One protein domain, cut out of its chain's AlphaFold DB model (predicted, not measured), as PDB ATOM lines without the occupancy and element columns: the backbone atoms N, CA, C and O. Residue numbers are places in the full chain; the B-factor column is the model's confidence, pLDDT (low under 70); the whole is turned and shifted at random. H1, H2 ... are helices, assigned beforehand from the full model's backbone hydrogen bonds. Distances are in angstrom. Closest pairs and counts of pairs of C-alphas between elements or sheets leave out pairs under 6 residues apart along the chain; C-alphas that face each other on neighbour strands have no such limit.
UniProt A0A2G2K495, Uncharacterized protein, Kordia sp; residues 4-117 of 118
ATOM      1  N   TYR A   4      46.265  20.722  44.920       82.06
ATOM      2  CA  TYR A   4      46.818  19.687  44.047       82.06
ATOM      3  C   TYR A   4      45.831  18.534  43.774       82.06
ATOM      4  O   TYR A   4      45.726  18.062  42.640       82.06
ATOM      5  N   GLN A   5      45.087  18.083  44.790       76.31
ATOM      6  CA  GLN A   5      44.096  17.005  44.650       76.31
ATOM      7  C   GLN A   5      42.882  17.449  43.825       76.31
ATOM      8  O   GLN A   5      42.401  16.689  42.984       76.31
ATOM      9  N   GLU A   6      42.441  18.693  44.007       81.00
ATOM     10  CA  GLU A   6      41.329  19.289  43.261       81.00
ATOM     11  C   GLU A   6      41.625  19.371  41.756       81.00
ATOM     12  O   GLU A   6      40.839  18.897  40.931       81.00
ATOM     13  N   ASN A   7      42.822  19.850  41.392       85.75
ATOM     14  CA  ASN A   7      43.266  19.884  39.998       85.75
ATOM     15  C   ASN A   7      43.328  18.484  39.370       85.75
ATOM     16  O   ASN A   7      42.900  18.295  38.230       85.75
ATOM     17  N   ARG A   8      43.815  17.470  40.102       81.06
ATOM     18  CA  ARG A   8      43.843  16.090  39.591       81.06
ATOM     19  C   ARG A   8      42.441  15.542  39.338       81.06
ATOM     20  O   ARG A   8      42.230  14.942  38.286       81.06
ATOM     21  N   MET A   9      41.481  15.769  40.236       80.81
ATOM     22  CA  MET A   9      40.095  15.333  40.011       80.81
ATOM     23  C   MET A   9      39.464  16.005  38.793       80.81
ATOM     24  O   MET A   9      38.801  15.328  38.005       80.81
ATOM     25  N   HIS A  10      39.717  17.299  38.582       85.00
ATOM     26  CA  HIS A  10      39.254  18.002  37.386       85.00
ATOM     27  C   HIS A  10      39.828  17.396  36.100       85.00
ATOM     28  O   HIS A  10      39.083  17.148  35.149       85.00
ATOM     29  N   VAL A  11      41.130  17.092  36.081       87.31
ATOM     30  CA  VAL A  11      41.790  16.460  34.927       87.31
ATOM     31  C   VAL A  11      41.207  15.074  34.645       87.31
ATOM     32  O   VAL A  11      40.865  14.780  33.500       87.31
ATOM     33  N   TYR A  12      41.040  14.230  35.666       82.94
ATOM     34  CA  TYR A  12      40.469  12.892  35.485       82.94
ATOM     35  C   TYR A  12      39.008  12.939  35.034       82.94
ATOM     36  O   TYR A  12      38.631  12.203  34.125       82.94
ATOM     37  N   THR A  13      38.204  13.843  35.593       84.75
ATOM     38  CA  THR A  13      36.808  14.044  35.179       84.75
ATOM     39  C   THR A  13      36.718  14.482  33.717       84.75
ATOM     40  O   THR A  13      35.934  13.925  32.948       84.75
ATOM     41  N   ALA A  14      37.565  15.426  33.294       85.81
ATOM     42  CA  ALA A  14      37.621  15.873  31.905       85.81
ATOM     43  C   ALA A  14      38.047  14.745  30.947       85.81
ATOM     44  O   ALA A  14      37.455  14.587  29.879       85.81
ATOM     45  N   GLN A  15      39.028  13.925  31.340       82.88
ATOM     46  CA  GLN A  15      39.476  12.777  30.547       82.88
ATOM     47  C   GLN A  15      38.411  11.676  30.447       82.88
ATOM     48  O   GLN A  15      38.241  11.099  29.374       82.88
ATOM     49  N   ILE A  16      37.672  11.399  31.529       84.12
ATOM     50  CA  ILE A  16      36.548  10.449  31.520       84.12
ATOM     51  C   ILE A  16      35.459  10.945  30.570       84.12
ATOM     52  O   ILE A  16      35.035  10.188  29.702       84.12
ATOM     53  N   LYS A  17      35.073  12.223  30.668       83.12
ATOM     54  CA  LYS A  17      34.052  12.815  29.796       83.12
ATOM     55  C   LYS A  17      34.469  12.781  28.326       83.12
ATOM     56  O   LYS A  17      33.692  12.366  27.476       83.12
ATOM     57  N   GLN A  18      35.726  13.118  28.025       80.38
ATOM     58  CA  GLN A  18      36.260  12.985  26.667       80.38
ATOM     59  C   GLN A  18      36.248  11.540  26.161       80.38
ATOM     60  O   GLN A  18      36.008  11.335  24.974       80.38
ATOM     61  N   GLN A  19      36.528  10.546  27.012       77.62
ATOM     62  CA  GLN A  19      36.471   9.135  26.619       77.62
ATOM     63  C   GLN A  19      35.036   8.621  26.452       77.62
ATOM     64  O   GLN A  19      34.807   7.809  25.561       77.62
ATOM     65  N   GLU A  20      34.080   9.097  27.252       76.06
ATOM     66  CA  GLU A  20      32.654   8.766  27.113       76.06
ATOM     67  C   GLU A  20      32.044   9.390  25.846       76.06
ATOM     68  O   GLU A  20      31.329   8.710  25.111       76.06
ATOM     69  N   ASP A  21      32.415  10.633  25.526       73.19
ATOM     70  CA  ASP A  21      31.967  11.344  24.319       73.19
ATOM     71  C   ASP A  21      32.713  10.905  23.043       73.19
ATOM     72  O   ASP A  21      32.381  11.317  21.920       73.19
ATOM     73  N   LYS A  22      33.741  10.054  23.173       71.38
ATOM     74  CA  LYS A  22      34.520   9.564  22.036       71.38
ATOM     75  C   LYS A  22      33.711   8.535  21.248       71.38
ATOM     76  O   LYS A  22      33.827   7.328  21.428       71.38
ATOM     77  N   ILE A  23      32.918   9.023  20.300       63.38
ATOM     78  CA  ILE A  23      32.261   8.165  19.311       63.38
ATOM     79  C   ILE A  23      33.353   7.450  18.488       63.38
ATOM     80  O   ILE A  23      34.229   8.136  17.943       63.38
ATOM     81  N   PRO A  24      33.313   6.108  18.356       64.38
ATOM     82  CA  PRO A  24      34.309   5.366  17.590       64.38
ATOM     83  C   PRO A  24      34.391   5.885  16.149       64.38
ATOM     84  O   PRO A  24      33.374   6.169  15.515       64.38
ATOM     85  N   LEU A  25      35.615   6.006  15.620       57.47
ATOM     86  CA  LEU A  25      35.900   6.563  14.286       57.47
ATOM     87  C   LEU A  25      35.110   5.868  13.167       57.47
ATOM     88  O   LEU A  25      34.602   6.535  12.267       57.47
ATOM     89  N   LEU A  26      34.923   4.551  13.283       56.59
ATOM     90  CA  LEU A  26      34.099   3.743  12.380       56.59
ATOM     91  C   LEU A  26      32.637   4.199  12.316       56.59
ATOM     92  O   LEU A  26      32.017   4.126  11.262       56.59
ATOM     93  N   LYS A  27      32.097   4.721  13.422       60.66
ATOM     94  CA  LYS A  27      30.730   5.244  13.491       60.66
ATOM     95  C   LYS A  27      30.644   6.699  13.016       60.66
ATOM     96  O   LYS A  27      29.607   7.108  12.510       60.66
ATOM     97  N   LYS A  28      31.729   7.475  13.146       61.78
ATOM     98  CA  LYS A  28      31.792   8.871  12.675       61.78
ATOM     99  C   LYS A  28      31.986   8.987  11.161       61.78
ATOM    100  O   LYS A  28      31.444   9.915  10.569       61.78
ATOM    101  N   GLN A  29      32.779   8.114  10.536       67.06
ATOM    102  CA  GLN A  29      33.130   8.225   9.110       67.06
ATOM    103  C   GLN A  29      33.178   6.856   8.403       67.06
ATOM    104  O   GLN A  29      34.226   6.485   7.866       67.06
ATOM    105  N   PRO A  30      32.054   6.114   8.338       66.69
ATOM    106  CA  PRO A  30      32.017   4.798   7.690       66.69
ATOM    107  C   PRO A  30      32.412   4.872   6.206       66.69
ATOM    108  O   PRO A  30      33.093   3.988   5.696       66.69
ATOM    109  N   LEU A  31      32.066   5.976   5.532       67.56
ATOM    110  CA  LEU A  31      32.340   6.177   4.108       67.56
ATOM    111  C   LEU A  31      33.842   6.292   3.791       67.56
ATOM    112  O   LEU A  31      34.283   5.817   2.750       67.56
ATOM    113  N   LYS A  32      34.648   6.882   4.689       71.12
ATOM    114  CA  LYS A  32      36.104   6.987   4.483       71.12
ATOM    115  C   LYS A  32      36.801   5.644   4.653       71.12
ATOM    116  O   LYS A  32      37.718   5.344   3.900       71.12
ATOM    117  N   VAL A  33      36.345   4.842   5.615       67.19
ATOM    118  CA  VAL A  33      36.847   3.477   5.824       67.19
ATOM    119  C   VAL A  33      36.503   2.609   4.613       67.19
ATOM    120  O   VAL A  33      37.368   1.917   4.088       67.19
ATOM    121  N   LEU A  34      35.275   2.719   4.092       72.00
ATOM    122  CA  LEU A  34      34.863   2.003   2.884       72.00
ATOM    123  C   LEU A  34      35.681   2.430   1.654       72.00
ATOM    124  O   LEU A  34      36.200   1.581   0.937       72.00
ATOM    125  N   GLY A  35      35.848   3.740   1.435       73.94
ATOM    126  CA  GLY A  35      36.619   4.268   0.308       73.94
ATOM    127  C   GLY A  35      38.093   3.858   0.343       73.94
ATOM    128  O   GLY A  35      38.665   3.529  -0.692       73.94
ATOM    129  N   PHE A  36      38.699   3.806   1.533       74.94
ATOM    130  CA  PHE A  36      40.076   3.340   1.690       74.94
ATOM    131  C   PHE A  36      40.207   1.833   1.425       74.94
ATOM    132  O   PHE A  36      41.151   1.411   0.763       74.94
ATOM    133  N   GLY A  37      39.228   1.035   1.864       69.25
ATOM    134  CA  GLY A  37      39.158  -0.395   1.554       69.25
ATOM    135  C   GLY A  37      39.049  -0.678   0.055       69.25
ATOM    136  O   GLY A  37      39.753  -1.547  -0.448       69.25
ATOM    137  N   VAL A  38      38.233   0.097  -0.668       73.44
ATOM    138  CA  VAL A  38      38.096  -0.007  -2.133       73.44
ATOM    139  C   VAL A  38      39.382   0.418  -2.849       73.44
ATOM    140  O   VAL A  38      39.807  -0.242  -3.793       73.44
ATOM    141  N   LEU A  39      40.044   1.485  -2.390       74.81
ATOM    142  CA  LEU A  39      41.332   1.896  -2.953       74.81
ATOM    143  C   LEU A  39      42.394   0.809  -2.774       74.81
ATOM    144  O   LEU A  39      43.032   0.447  -3.755       74.81
ATOM    145  N   ILE A  40      42.531   0.244  -1.568       70.38
ATOM    146  CA  ILE A  40      43.466  -0.859  -1.293       70.38
ATOM    147  C   ILE A  40      43.120  -2.100  -2.114       70.38
ATOM    148  O   ILE A  40      44.018  -2.760  -2.626       70.38
ATOM    149  N   SER A  41      41.836  -2.433  -2.266       66.62
ATOM    150  CA  SER A  41      41.437  -3.616  -3.030       66.62
ATOM    151  C   SER A  41      41.733  -3.482  -4.523       66.62
ATOM    152  O   SER A  41      41.899  -4.493  -5.190       66.62
ATOM    153  N   ILE A  42      41.797  -2.255  -5.052       68.12
ATOM    154  CA  ILE A  42      42.140  -1.975  -6.456       68.12
ATOM    155  C   ILE A  42      43.661  -1.839  -6.640       68.12
ATOM    156  O   ILE A  42      44.199  -2.297  -7.648       68.12
ATOM    157  N   THR A  43      44.377  -1.230  -5.690       66.50
ATOM    158  CA  THR A  43      45.835  -1.041  -5.788       66.50
ATOM    159  C   THR A  43      46.637  -2.259  -5.350       66.50
ATOM    160  O   THR A  43      47.714  -2.472  -5.888       66.50
ATOM    161  N   GLY A  44      46.126  -3.082  -4.434       64.00
ATOM    162  CA  GLY A  44      46.791  -4.291  -3.937       64.00
ATOM    163  C   GLY A  44      47.101  -5.324  -5.028       64.00
ATOM    164  O   GLY A  44      48.252  -5.733  -5.142       64.00
ATOM    165  N   PRO A  45      46.132  -5.708  -5.882       58.97
ATOM    166  CA  PRO A  45      46.373  -6.632  -6.993       58.97
ATOM    167  C   PRO A  45      47.303  -6.063  -8.072       58.97
ATOM    168  O   PRO A  45      47.994  -6.821  -8.742       58.97
ATOM    169  N   ASN A  46      47.321  -4.733  -8.228       56.88
ATOM    170  CA  ASN A  46      48.212  -4.019  -9.148       56.88
ATOM    171  C   ASN A  46      49.573  -3.680  -8.519       56.88
ATOM    172  O   ASN A  46      50.417  -3.080  -9.181       56.88
ATOM    173  N   TYR A  47      49.798  -4.035  -7.251       55.62
ATOM    174  CA  TYR A  47      51.076  -3.826  -6.589       55.62
ATOM    175  C   TYR A  47      52.041  -4.912  -7.060       55.62
ATOM    176  O   TYR A  47      52.137  -5.996  -6.483       55.62
ATOM    177  N   THR A  48      52.747  -4.629  -8.150       50.72
ATOM    178  CA  THR A  48      53.950  -5.367  -8.514       50.72
ATOM    179  C   THR A  48      54.970  -5.095  -7.415       50.72
ATOM    180  O   THR A  48      55.362  -3.955  -7.161       50.72
ATOM    181  N   GLY A  49      55.331  -6.129  -6.659       46.91
ATOM    182  CA  GLY A  49      56.350  -5.997  -5.633       46.91
ATOM    183  C   GLY A  49      57.661  -5.583  -6.291       46.91
ATOM    184  O   GLY A  49      58.357  -6.427  -6.833       46.91
ATOM    185  N   ALA A  50      58.026  -4.305  -6.206       43.12
ATOM    186  CA  ALA A  50      59.365  -3.813  -6.527       43.12
ATOM    187  C   ALA A  50      60.377  -4.218  -5.432       43.12
ATOM    188  O   ALA A  50      61.193  -3.410  -4.996       43.12
ATOM    189  N   TYR A  51      60.265  -5.447  -4.916       42.16
ATOM    190  CA  TYR A  51      61.216  -6.022  -3.977       42.16
ATOM    191  C   TYR A  51      62.029  -7.086  -4.704       42.16
ATOM    192  O   TYR A  51      61.618  -8.231  -4.878       42.16
ATOM    193  N   ASP A  52      63.195  -6.607  -5.110       44.66
ATOM    194  CA  ASP A  52      64.334  -7.184  -5.818       44.66
ATOM    195  C   ASP A  52      64.989  -8.375  -5.076       44.66
ATOM    196  O   ASP A  52      66.202  -8.432  -4.903       44.66
ATOM    197  N   TYR A  53      64.189  -9.294  -4.521       44.97
ATOM    198  CA  TYR A  53      64.687 -10.411  -3.700       44.97
ATOM    199  C   TYR A  53      64.449 -11.799  -4.287       44.97
ATOM    200  O   TYR A  53      64.974 -12.771  -3.750       44.97
ATOM    201  N   MET A  54      63.702 -11.915  -5.383       45.00
ATOM    202  CA  MET A  54      63.622 -13.149  -6.159       45.00
ATOM    203  C   MET A  54      63.387 -12.793  -7.618       45.00
ATOM    204  O   MET A  54      62.374 -12.163  -7.905       45.00
ATOM    205  N   ASP A  55      64.311 -13.205  -8.489       44.62
ATOM    206  CA  ASP A  55      64.242 -13.148  -9.955       44.62
ATOM    207  C   ASP A  55      62.864 -13.575 -10.481       44.62
ATOM    208  O   ASP A  55      62.605 -14.740 -10.781       44.62
ATOM    209  N   ALA A  56      61.944 -12.627 -10.557       46.72
ATOM    210  CA  ALA A  56      60.652 -12.803 -11.179       46.72
ATOM    211  C   ALA A  56      60.320 -11.496 -11.865       46.72
ATOM    212  O   ALA A  56      59.742 -10.575 -11.287       46.72
ATOM    213  N   GLU A  57      60.783 -11.426 -13.104       44.84
ATOM    214  CA  GLU A  57      60.423 -10.411 -14.071       44.84
ATOM    215  C   GLU A  57      58.900 -10.212 -14.065       44.84
ATOM    216  O   GLU A  57      58.147 -11.055 -14.535       44.84
ATOM    217  N   GLY A  58      58.434  -9.100 -13.495       48.19
ATOM    218  CA  GLY A  58      57.154  -8.481 -13.847       48.19
ATOM    219  C   GLY A  58      55.856  -9.278 -13.644       48.19
ATOM    220  O   GLY A  58      54.819  -8.795 -14.093       48.19
ATOM    221  N   GLU A  59      55.852 -10.442 -12.993       49.72
ATOM    222  CA  GLU A  59      54.612 -11.196 -12.781       49.72
ATOM    223  C   GLU A  59      53.733 -10.525 -11.720       49.72
ATOM    224  O   GLU A  59      54.141 -10.292 -10.576       49.72
ATOM    225  N   SER A  60      52.490 -10.218 -12.098       52.62
ATOM    226  CA  SER A  60      51.506  -9.695 -11.159       52.62
ATOM    227  C   SER A  60      51.172 -10.758 -10.105       52.62
ATOM    228  O   SER A  60      51.235 -11.965 -10.351       52.62
ATOM    229  N   ILE A  61      50.767 -10.331  -8.906       56.09
ATOM    230  CA  ILE A  61      50.342 -11.256  -7.837       56.09
ATOM    231  C   ILE A  61      49.170 -12.145  -8.310       56.09
ATOM    232  O   ILE A  61      49.011 -13.266  -7.825       56.09
ATOM    233  N   ALA A  62      48.378 -11.680  -9.284       50.47
ATOM    234  CA  ALA A  62      47.307 -12.455  -9.902       50.47
ATOM    235  C   ALA A  62      47.832 -13.630 -10.747       50.47
ATOM    236  O   ALA A  62      47.299 -14.736 -10.631       50.47
ATOM    237  N   ASP A  63      48.907 -13.420 -11.512       55.41
ATOM    238  CA  ASP A  63      49.531 -14.468 -12.331       55.41
ATOM    239  C   ASP A  63      50.179 -15.542 -11.447       55.41
ATOM    240  O   ASP A  63      49.963 -16.739 -11.648       55.41
ATOM    241  N   ARG A  64      50.857 -15.128 -10.366       56.91
ATOM    242  CA  ARG A  64      51.448 -16.054  -9.380       56.91
ATOM    243  C   ARG A  64      50.421 -16.869  -8.596       56.91
ATOM    244  O   ARG A  64      50.697 -18.007  -8.223       56.91
ATOM    245  N   ALA A  65      49.250 -16.299  -8.311       57.50
ATOM    246  CA  ALA A  65      48.213 -16.975  -7.538       57.50
ATOM    247  C   ALA A  65      47.331 -17.915  -8.381       57.50
ATOM    248  O   ALA A  65      46.519 -18.633  -7.800       57.50
ATOM    249  N   ASN A  66      47.453 -17.918  -9.721       60.22
ATOM    250  CA  ASN A  66      46.507 -18.594 -10.629       60.22
ATOM    251  C   ASN A  66      45.033 -18.233 -10.329       60.22
ATOM    252  O   ASN A  66      44.109 -19.020 -10.548       60.22
ATOM    253  N   MET A  67      44.795 -17.041  -9.780       58.81
ATOM    254  CA  MET A  67      43.468 -16.578  -9.385       58.81
ATOM    255  C   MET A  67      43.049 -15.423 -10.278       58.81
ATOM    256  O   MET A  67      43.822 -14.504 -10.536       58.81
ATOM    257  N   SER A  68      41.783 -15.439 -10.698       67.62
ATOM    258  CA  SER A  68      41.182 -14.295 -11.380       67.62
ATOM    259  C   SER A  68      41.381 -13.027 -10.547       67.62
ATOM    260  O   SER A  68      41.163 -13.036  -9.332       67.62
ATOM    261  N   TYR A  69      41.747 -11.929 -11.210       66.12
ATOM    262  CA  TYR A  69      41.903 -10.601 -10.613       66.12
ATOM    263  C   TYR A  69      40.738 -10.243  -9.674       66.12
ATOM    264  O   TYR A  69      40.945  -9.746  -8.570       66.12
ATOM    265  N   ILE A  70      39.507 -10.591 -10.069       67.38
ATOM    266  CA  ILE A  70      38.291 -10.363  -9.275       67.38
ATOM    267  C   ILE A  70      38.341 -11.119  -7.938       67.38
ATOM    268  O   ILE A  70      38.003 -10.552  -6.900       67.38
ATOM    269  N   SER A  71      38.800 -12.372  -7.935       68.69
ATOM    270  CA  SER A  71      38.941 -13.176  -6.714       68.69
ATOM    271  C   SER A  71      39.978 -12.580  -5.763       68.69
ATOM    272  O   SER A  71      39.750 -12.548  -4.554       68.69
ATOM    273  N   LEU A  72      41.081 -12.049  -6.301       70.38
ATOM    274  CA  LEU A  72      42.125 -11.399  -5.507       70.38
ATOM    275  C   LEU A  72      41.597 -10.115  -4.846       70.38
ATOM    276  O   LEU A  72      41.750  -9.928  -3.640       70.38
ATOM    277  N   VAL A  73      40.900  -9.268  -5.613       71.31
ATOM    278  CA  VAL A  73      40.253  -8.038  -5.120       71.31
ATOM    279  C   VAL A  73      39.282  -8.356  -3.980       71.31
ATOM    280  O   VAL A  73      39.319  -7.703  -2.935       71.31
ATOM    281  N   ILE A  74      38.438  -9.381  -4.150       77.06
ATOM    282  CA  ILE A  74      37.480  -9.816  -3.124       77.06
ATOM    283  C   ILE A  74      38.212 -10.302  -1.868       77.06
ATOM    284  O   ILE A  74      37.814  -9.950  -0.760       77.06
ATOM    285  N   PHE A  75      39.301 -11.059  -2.015       77.81
ATOM    286  CA  PHE A  75      40.083 -11.550  -0.881       77.81
ATOM    287  C   PHE A  75      40.703 -10.405  -0.068       77.81
ATOM    288  O   PHE A  75      40.567 -10.366   1.157       77.81
ATOM    289  N   PHE A  76      41.307  -9.421  -0.744       76.75
ATOM    290  CA  PHE A  76      41.838  -8.219  -0.098       76.75
ATOM    291  C   PHE A  76      40.742  -7.393   0.577       76.75
ATOM    292  O   PHE A  76      40.934  -6.916   1.697       76.75
ATOM    293  N   PHE A  77      39.576  -7.262  -0.057       77.12
ATOM    294  CA  PHE A  77      38.436  -6.561   0.523       77.12
ATOM    295  C   PHE A  77      37.924  -7.253   1.796       77.12
ATOM    296  O   PHE A  77      37.745  -6.598   2.824       77.12
ATOM    297  N   ILE A  78      37.745  -8.578   1.768       81.62
ATOM    298  CA  ILE A  78      37.313  -9.361   2.937       81.62
ATOM    299  C   ILE A  78      38.343  -9.250   4.064       81.62
ATOM    300  O   ILE A  78      37.969  -8.983   5.207       81.62
ATOM    301  N   GLY A  79      39.634  -9.394   3.748       82.25
ATOM    302  CA  GLY A  79      40.714  -9.222   4.717       82.25
ATOM    303  C   GLY A  79      40.689  -7.833   5.356       82.25
ATOM    304  O   GLY A  79      40.723  -7.713   6.580       82.25
ATOM    305  N   TYR A  80      40.538  -6.782   4.552       79.62
ATOM    306  CA  TYR A  80      40.440  -5.407   5.039       79.62
ATOM    307  C   TYR A  80      39.255  -5.206   5.992       79.62
ATOM    308  O   TYR A  80      39.423  -4.650   7.082       79.62
ATOM    309  N   VAL A  81      38.065  -5.686   5.617       81.19
ATOM    310  CA  VAL A  81      36.865  -5.607   6.465       81.19
ATOM    311  C   VAL A  81      37.083  -6.363   7.775       81.19
ATOM    312  O   VAL A  81      36.756  -5.845   8.844       81.19
ATOM    313  N   PHE A  82      37.691  -7.548   7.714       85.12
ATOM    314  CA  PHE A  82      38.001  -8.354   8.891       85.12
ATOM    315  C   PHE A  82      38.956  -7.629   9.852       85.12
ATOM    316  O   PHE A  82      38.660  -7.518  11.043       85.12
ATOM    317  N   PHE A  83      40.051  -7.048   9.349       82.44
ATOM    318  CA  PHE A  83      40.972  -6.253  10.168       82.44
ATOM    319  C   PHE A  83      40.323  -4.982  10.727       82.44
ATOM    320  O   PHE A  83      40.580  -4.625  11.877       82.44
ATOM    321  N   CYS A  84      39.442  -4.322   9.969       80.25
ATOM    322  CA  CYS A  84      38.687  -3.171  10.466       80.25
ATOM    323  C   CYS A  84      37.762  -3.550  11.629       80.25
ATOM    324  O   CYS A  84      37.706  -2.832  12.631       80.25
ATOM    325  N   LEU A  85      37.066  -4.687  11.531       80.50
ATOM    326  CA  LEU A  85      36.210  -5.199  12.601       80.50
ATOM    327  C   LEU A  85      37.028  -5.612  13.829       80.50
ATOM    328  O   LEU A  85      36.676  -5.231  14.946       80.50
ATOM    329  N   LEU A  86      38.141  -6.327  13.644       82.50
ATOM    330  CA  LEU A  86      39.038  -6.681  14.746       82.50
ATOM    331  C   LEU A  86      39.591  -5.439  15.445       82.50
ATOM    332  O   LEU A  86      39.513  -5.339  16.669       82.50
ATOM    333  N   GLY A  87      40.084  -4.465  14.678       78.75
ATOM    334  CA  GLY A  87      40.547  -3.188  15.209       78.75
ATOM    335  C   GLY A  87      39.456  -2.490  16.018       78.75
ATOM    336  O   GLY A  87      39.709  -2.035  17.130       78.75
ATOM    337  N   HIS A  88      38.216  -2.480  15.524       78.69
ATOM    338  CA  HIS A  88      37.083  -1.911  16.250       78.69
ATOM    339  C   HIS A  88      36.833  -2.590  17.596       78.69
ATOM    340  O   HIS A  88      36.638  -1.911  18.606       78.69
ATOM    341  N   VAL A  89      36.835  -3.924  17.622       77.88
ATOM    342  CA  VAL A  89      36.619  -4.700  18.847       77.88
ATOM    343  C   VAL A  89      37.748  -4.437  19.840       77.88
ATOM    344  O   VAL A  89      37.470  -4.120  20.997       77.88
ATOM    345  N   ILE A  90      39.005  -4.480  19.388       81.00
ATOM    346  CA  ILE A  90      40.182  -4.235  20.233       81.00
ATOM    347  C   ILE A  90      40.155  -2.810  20.792       81.00
ATOM    348  O   ILE A  90      40.301  -2.639  22.001       81.00
ATOM    349  N   PHE A  91      39.915  -1.792  19.962       77.62
ATOM    350  CA  PHE A  91      39.837  -0.405  20.427       77.62
ATOM    351  C   PHE A  91      38.684  -0.195  21.405       77.62
ATOM    352  O   PHE A  91      38.881   0.426  22.443       77.62
ATOM    353  N   THR A  92      37.512  -0.778  21.140       76.75
ATOM    354  CA  THR A  92      36.371  -0.706  22.065       76.75
ATOM    355  C   THR A  92      36.709  -1.348  23.410       76.75
ATOM    356  O   THR A  92      36.340  -0.832  24.466       76.75
ATOM    357  N   PHE A  93      37.421  -2.476  23.394       80.50
ATOM    358  CA  PHE A  93      37.822  -3.167  24.614       80.50
ATOM    359  C   PHE A  93      38.889  -2.379  25.389       80.50
ATOM    360  O   PHE A  93      38.777  -2.217  26.605       80.50
ATOM    361  N   GLN A  94      39.883  -1.824  24.690       79.62
ATOM    362  CA  GLN A  94      40.917  -0.979  25.287       79.62
ATOM    363  C   GLN A  94      40.345   0.316  25.871       79.62
ATOM    364  O   GLN A  94      40.724   0.691  26.981       79.62
ATOM    365  N   ASP A  95      39.419   0.974  25.174       78.50
ATOM    366  CA  ASP A  95      38.776   2.197  25.660       78.50
ATOM    367  C   ASP A  95      37.939   1.906  26.917       78.50
ATOM    368  O   ASP A  95      38.047   2.628  27.907       78.50
ATOM    369  N   LYS A  96      37.212   0.777  26.964       79.56
ATOM    370  CA  LYS A  96      36.503   0.338  28.183       79.56
ATOM    371  C   LYS A  96      37.447   0.073  29.359       79.56
ATOM    372  O   LYS A  96      37.128   0.441  30.491       79.56
ATOM    373  N   LEU A  97      38.593  -0.569  29.119       84.44
ATOM    374  CA  LEU A  97      39.589  -0.830  30.164       84.44
ATOM    375  C   LEU A  97      40.228   0.464  30.680       84.44
ATOM    376  O   LEU A  97      40.361   0.634  31.894       84.44
ATOM    377  N   LYS A  98      40.578   1.395  29.783       82.12
ATOM    378  CA  LYS A  98      41.096   2.717  30.160       82.12
ATOM    379  C   LYS A  98      40.080   3.477  31.004       82.12
ATOM    380  O   LYS A  98      40.432   3.934  32.086       82.12
ATOM    381  N   LEU A  99      38.822   3.516  30.578       84.00
ATOM    382  CA  LEU A  99      37.755   4.201  31.301       84.00
ATOM    383  C   LEU A  99      37.539   3.610  32.701       84.00
ATOM    384  O   LEU A  99      37.435   4.358  33.673       84.00
ATOM    385  N   LYS A 100      37.559   2.276  32.842       84.88
ATOM    386  CA  LYS A 100      37.526   1.619  34.162       84.88
ATOM    387  C   LYS A 100      38.712   2.026  35.039       84.88
ATOM    388  O   LYS A 100      38.515   2.316  36.217       84.88
ATOM    389  N   LYS A 101      39.924   2.077  34.479       86.06
ATOM    390  CA  LYS A 101      41.133   2.478  35.214       86.06
ATOM    391  C   LYS A 101      41.064   3.936  35.674       86.06
ATOM    392  O   LYS A 101      41.390   4.213  36.822       86.06
ATOM    393  N   LEU A 102      40.604   4.847  34.814       83.25
ATOM    394  CA  LEU A 102      40.404   6.255  35.168       83.25
ATOM    395  C   LEU A 102      39.356   6.429  36.276       83.25
ATOM    396  O   LEU A 102      39.607   7.157  37.231       83.25
ATOM    397  N   LYS A 103      38.217   5.722  36.196       84.94
ATOM    398  CA  LYS A 103      37.188   5.754  37.252       84.94
ATOM    399  C   LYS A 103      37.711   5.214  38.586       84.94
ATOM    400  O   LYS A 103      37.424   5.798  39.625       84.94
ATOM    401  N   ALA A 104      38.511   4.147  38.564       87.44
ATOM    402  CA  ALA A 104      39.134   3.610  39.773       87.44
ATOM    403  C   ALA A 104      40.125   4.601  40.411       87.44
ATOM    404  O   ALA A 104      40.118   4.766  41.626       87.44
ATOM    405  N   GLN A 105      40.936   5.294  39.601       84.56
ATOM    406  CA  GLN A 105      41.867   6.316  40.094       84.56
ATOM    407  C   GLN A 105      41.152   7.536  40.680       84.56
ATOM    408  O   GLN A 105      41.596   8.059  41.697       84.56
ATOM    409  N   LEU A 106      40.054   7.979  40.059       84.62
ATOM    410  CA  LEU A 106      39.238   9.069  40.595       84.62
ATOM    411  C   LEU A 106      38.650   8.686  41.959       84.62
ATOM    412  O   LEU A 106      38.807   9.436  42.916       84.62
ATOM    413  N   LYS A 107      38.064   7.485  42.055       85.56
ATOM    414  CA  LYS A 107      37.485   6.972  43.298       85.56
ATOM    415  C   LYS A 107      38.519   6.867  44.422       85.56
ATOM    416  O   LYS A 107      38.239   7.270  45.537       85.56
ATOM    417  N   GLN A 108      39.728   6.393  44.123       85.88
ATOM    418  CA  GLN A 108      40.796   6.308  45.121       85.88
ATOM    419  C   GLN A 108      41.173   7.688  45.688       85.88
ATOM    420  O   GLN A 108      41.368   7.823  46.887       85.88
ATOM    421  N   ILE A 109      41.238   8.720  44.841       83.38
ATOM    422  CA  ILE A 109      41.530  10.092  45.288       83.38
ATOM    423  C   ILE A 109      40.381  10.643  46.145       83.38
ATOM    424  O   ILE A 109      40.633  11.363  47.107       83.38
ATOM    425  N   GLU A 110      39.135  10.318  45.804       83.00
ATOM    426  CA  GLU A 110      37.950  10.708  46.573       83.00
ATOM    427  C   GLU A 110      37.921  10.031  47.955       83.00
ATOM    428  O   GLU A 110      37.696  10.707  48.962       83.00
ATOM    429  N   ASP A 111      38.244   8.737  48.016       85.88
ATOM    430  CA  ASP A 111      38.378   7.961  49.255       85.88
ATOM    431  C   ASP A 111      39.533   8.506  50.130       85.88
ATOM    432  O   ASP A 111      39.365   8.694  51.334       85.88
ATOM    433  N   ASP A 112      40.681   8.858  49.535       81.75
ATOM    434  CA  ASP A 112      41.819   9.465  50.247       81.75
ATOM    435  C   ASP A 112      41.477  10.858  50.815       81.75
ATOM    436  O   ASP A 112      41.938  11.237  51.893       81.75
ATOM    437  N   VAL A 113      40.684  11.657  50.093       79.62
ATOM    438  CA  VAL A 113      40.258  12.997  50.537       79.62
ATOM    439  C   VAL A 113      39.212  12.912  51.648       79.62
ATOM    440  O   VAL A 113      39.278  13.702  52.589       79.62
ATOM    441  N   SER A 114      38.272  11.970  51.552       78.31
ATOM    442  CA  SER A 114      37.215  11.769  52.550       78.31
ATOM    443  C   SER A 114      37.733  11.075  53.818       78.31
ATOM    444  O   SER A 114      37.373  11.480  54.923       78.31
ATOM    445  N   GLY A 115      38.664  10.126  53.690       72.69
ATOM    446  CA  GLY A 115      39.349   9.490  54.821       72.69
ATOM    447  C   GLY A 115      40.251  10.438  55.623       72.69
ATOM    448  O   GLY A 115      40.342  10.295  56.834       72.69
ATOM    449  N   ASN A 116      40.855  11.447  54.983       58.84
ATOM    450  CA  ASN A 116      41.630  12.503  55.659       58.84
ATOM    451  C   ASN A 116      40.769  13.633  56.264       58.84
ATOM    452  O   ASN A 116      41.321  14.610  56.773       58.84
ATOM    453  N   SER A 117      39.440  13.562  56.138       55.44
ATOM    454  CA  SER A 117      38.502  14.556  56.688       55.44
ATOM    455  C   SER A 117      37.766  14.096  57.957       55.44
ATOM    456  O   SER A 117      36.910  14.829  58.454       55.44
TER     457      SER A 117
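What this domain is: This is residues 4 to 117 of the 118 residues of an uncharacterized protein of Kordia sp (UniProt A0A2G2K495). One very long helix, H5, makes the length of the structure, and a broken row of shorter helices, H1, H2 and H3, runs back along one side of it, with H1 by its later part and H3 by its first part. Near the beginning of H5, residues 44 to 60 make a long loop, followed by the short H4. The printed part has 114 residues with five named helices, in the order H1, H2, H3, H4, H5, and no named strand; the class is all helix. It is extended, with a radius of gyration of the C-alphas of 23.9 A, and spans 78 by 32 by 18 A, only just a rod.

How they stand to each other: H5, residues 69 to 115, touches H1, residues 4 to 20, with its residues 95 to 109 alone; the closest C-alphas, of Met 9 and Leu 106, are 6.3 A apart. The two run opposite ways at a shallow tilt of 28 degrees. H3, residues 30 to 43, touches H5 with residues 37 to 42 alone, closest at the C-alphas of Ser 41 and Val 73, 5.0 A apart, at a steep tilt of 40 degrees, opposite ways. H2, residues 25 to 28, is close to H5 but not clearly touching, with the C-alphas of Leu 26 and His 88 7.5 A apart. H4, residues 61 to 65, is likewise close to H5 but not clearly touching, with the C-alphas of Ala 62 and Tyr 69 5.8 A apart. H1 and H3 are apart. In H1, H3, H4 and H5 every O i to N i+4 pair is within hydrogen-bond range; H2 is too short for such a pair.

Where its parts are: H5 is 68.5 A long, from C-alpha 69 at (41.903, -10.601, -10.613) to C-alpha 115 at (39.349, 9.490, 54.821). H1, 24.6 A, begins at C-alpha 4 at (46.818, 19.687, 44.047). H3 is 20.2 A long; H2 and H4 have 4 and 5 residues.

The domain as a whole: The C-alphas farthest apart, of Glu 57 and Ser 117, are 78.2 A apart. The printed part has no cut. The link from H3 to H4 is long, 17 residues; the others are tight. The mean pLDDT of the printed part is 71.3, and 44 residues are under 70, among them 41 to 71.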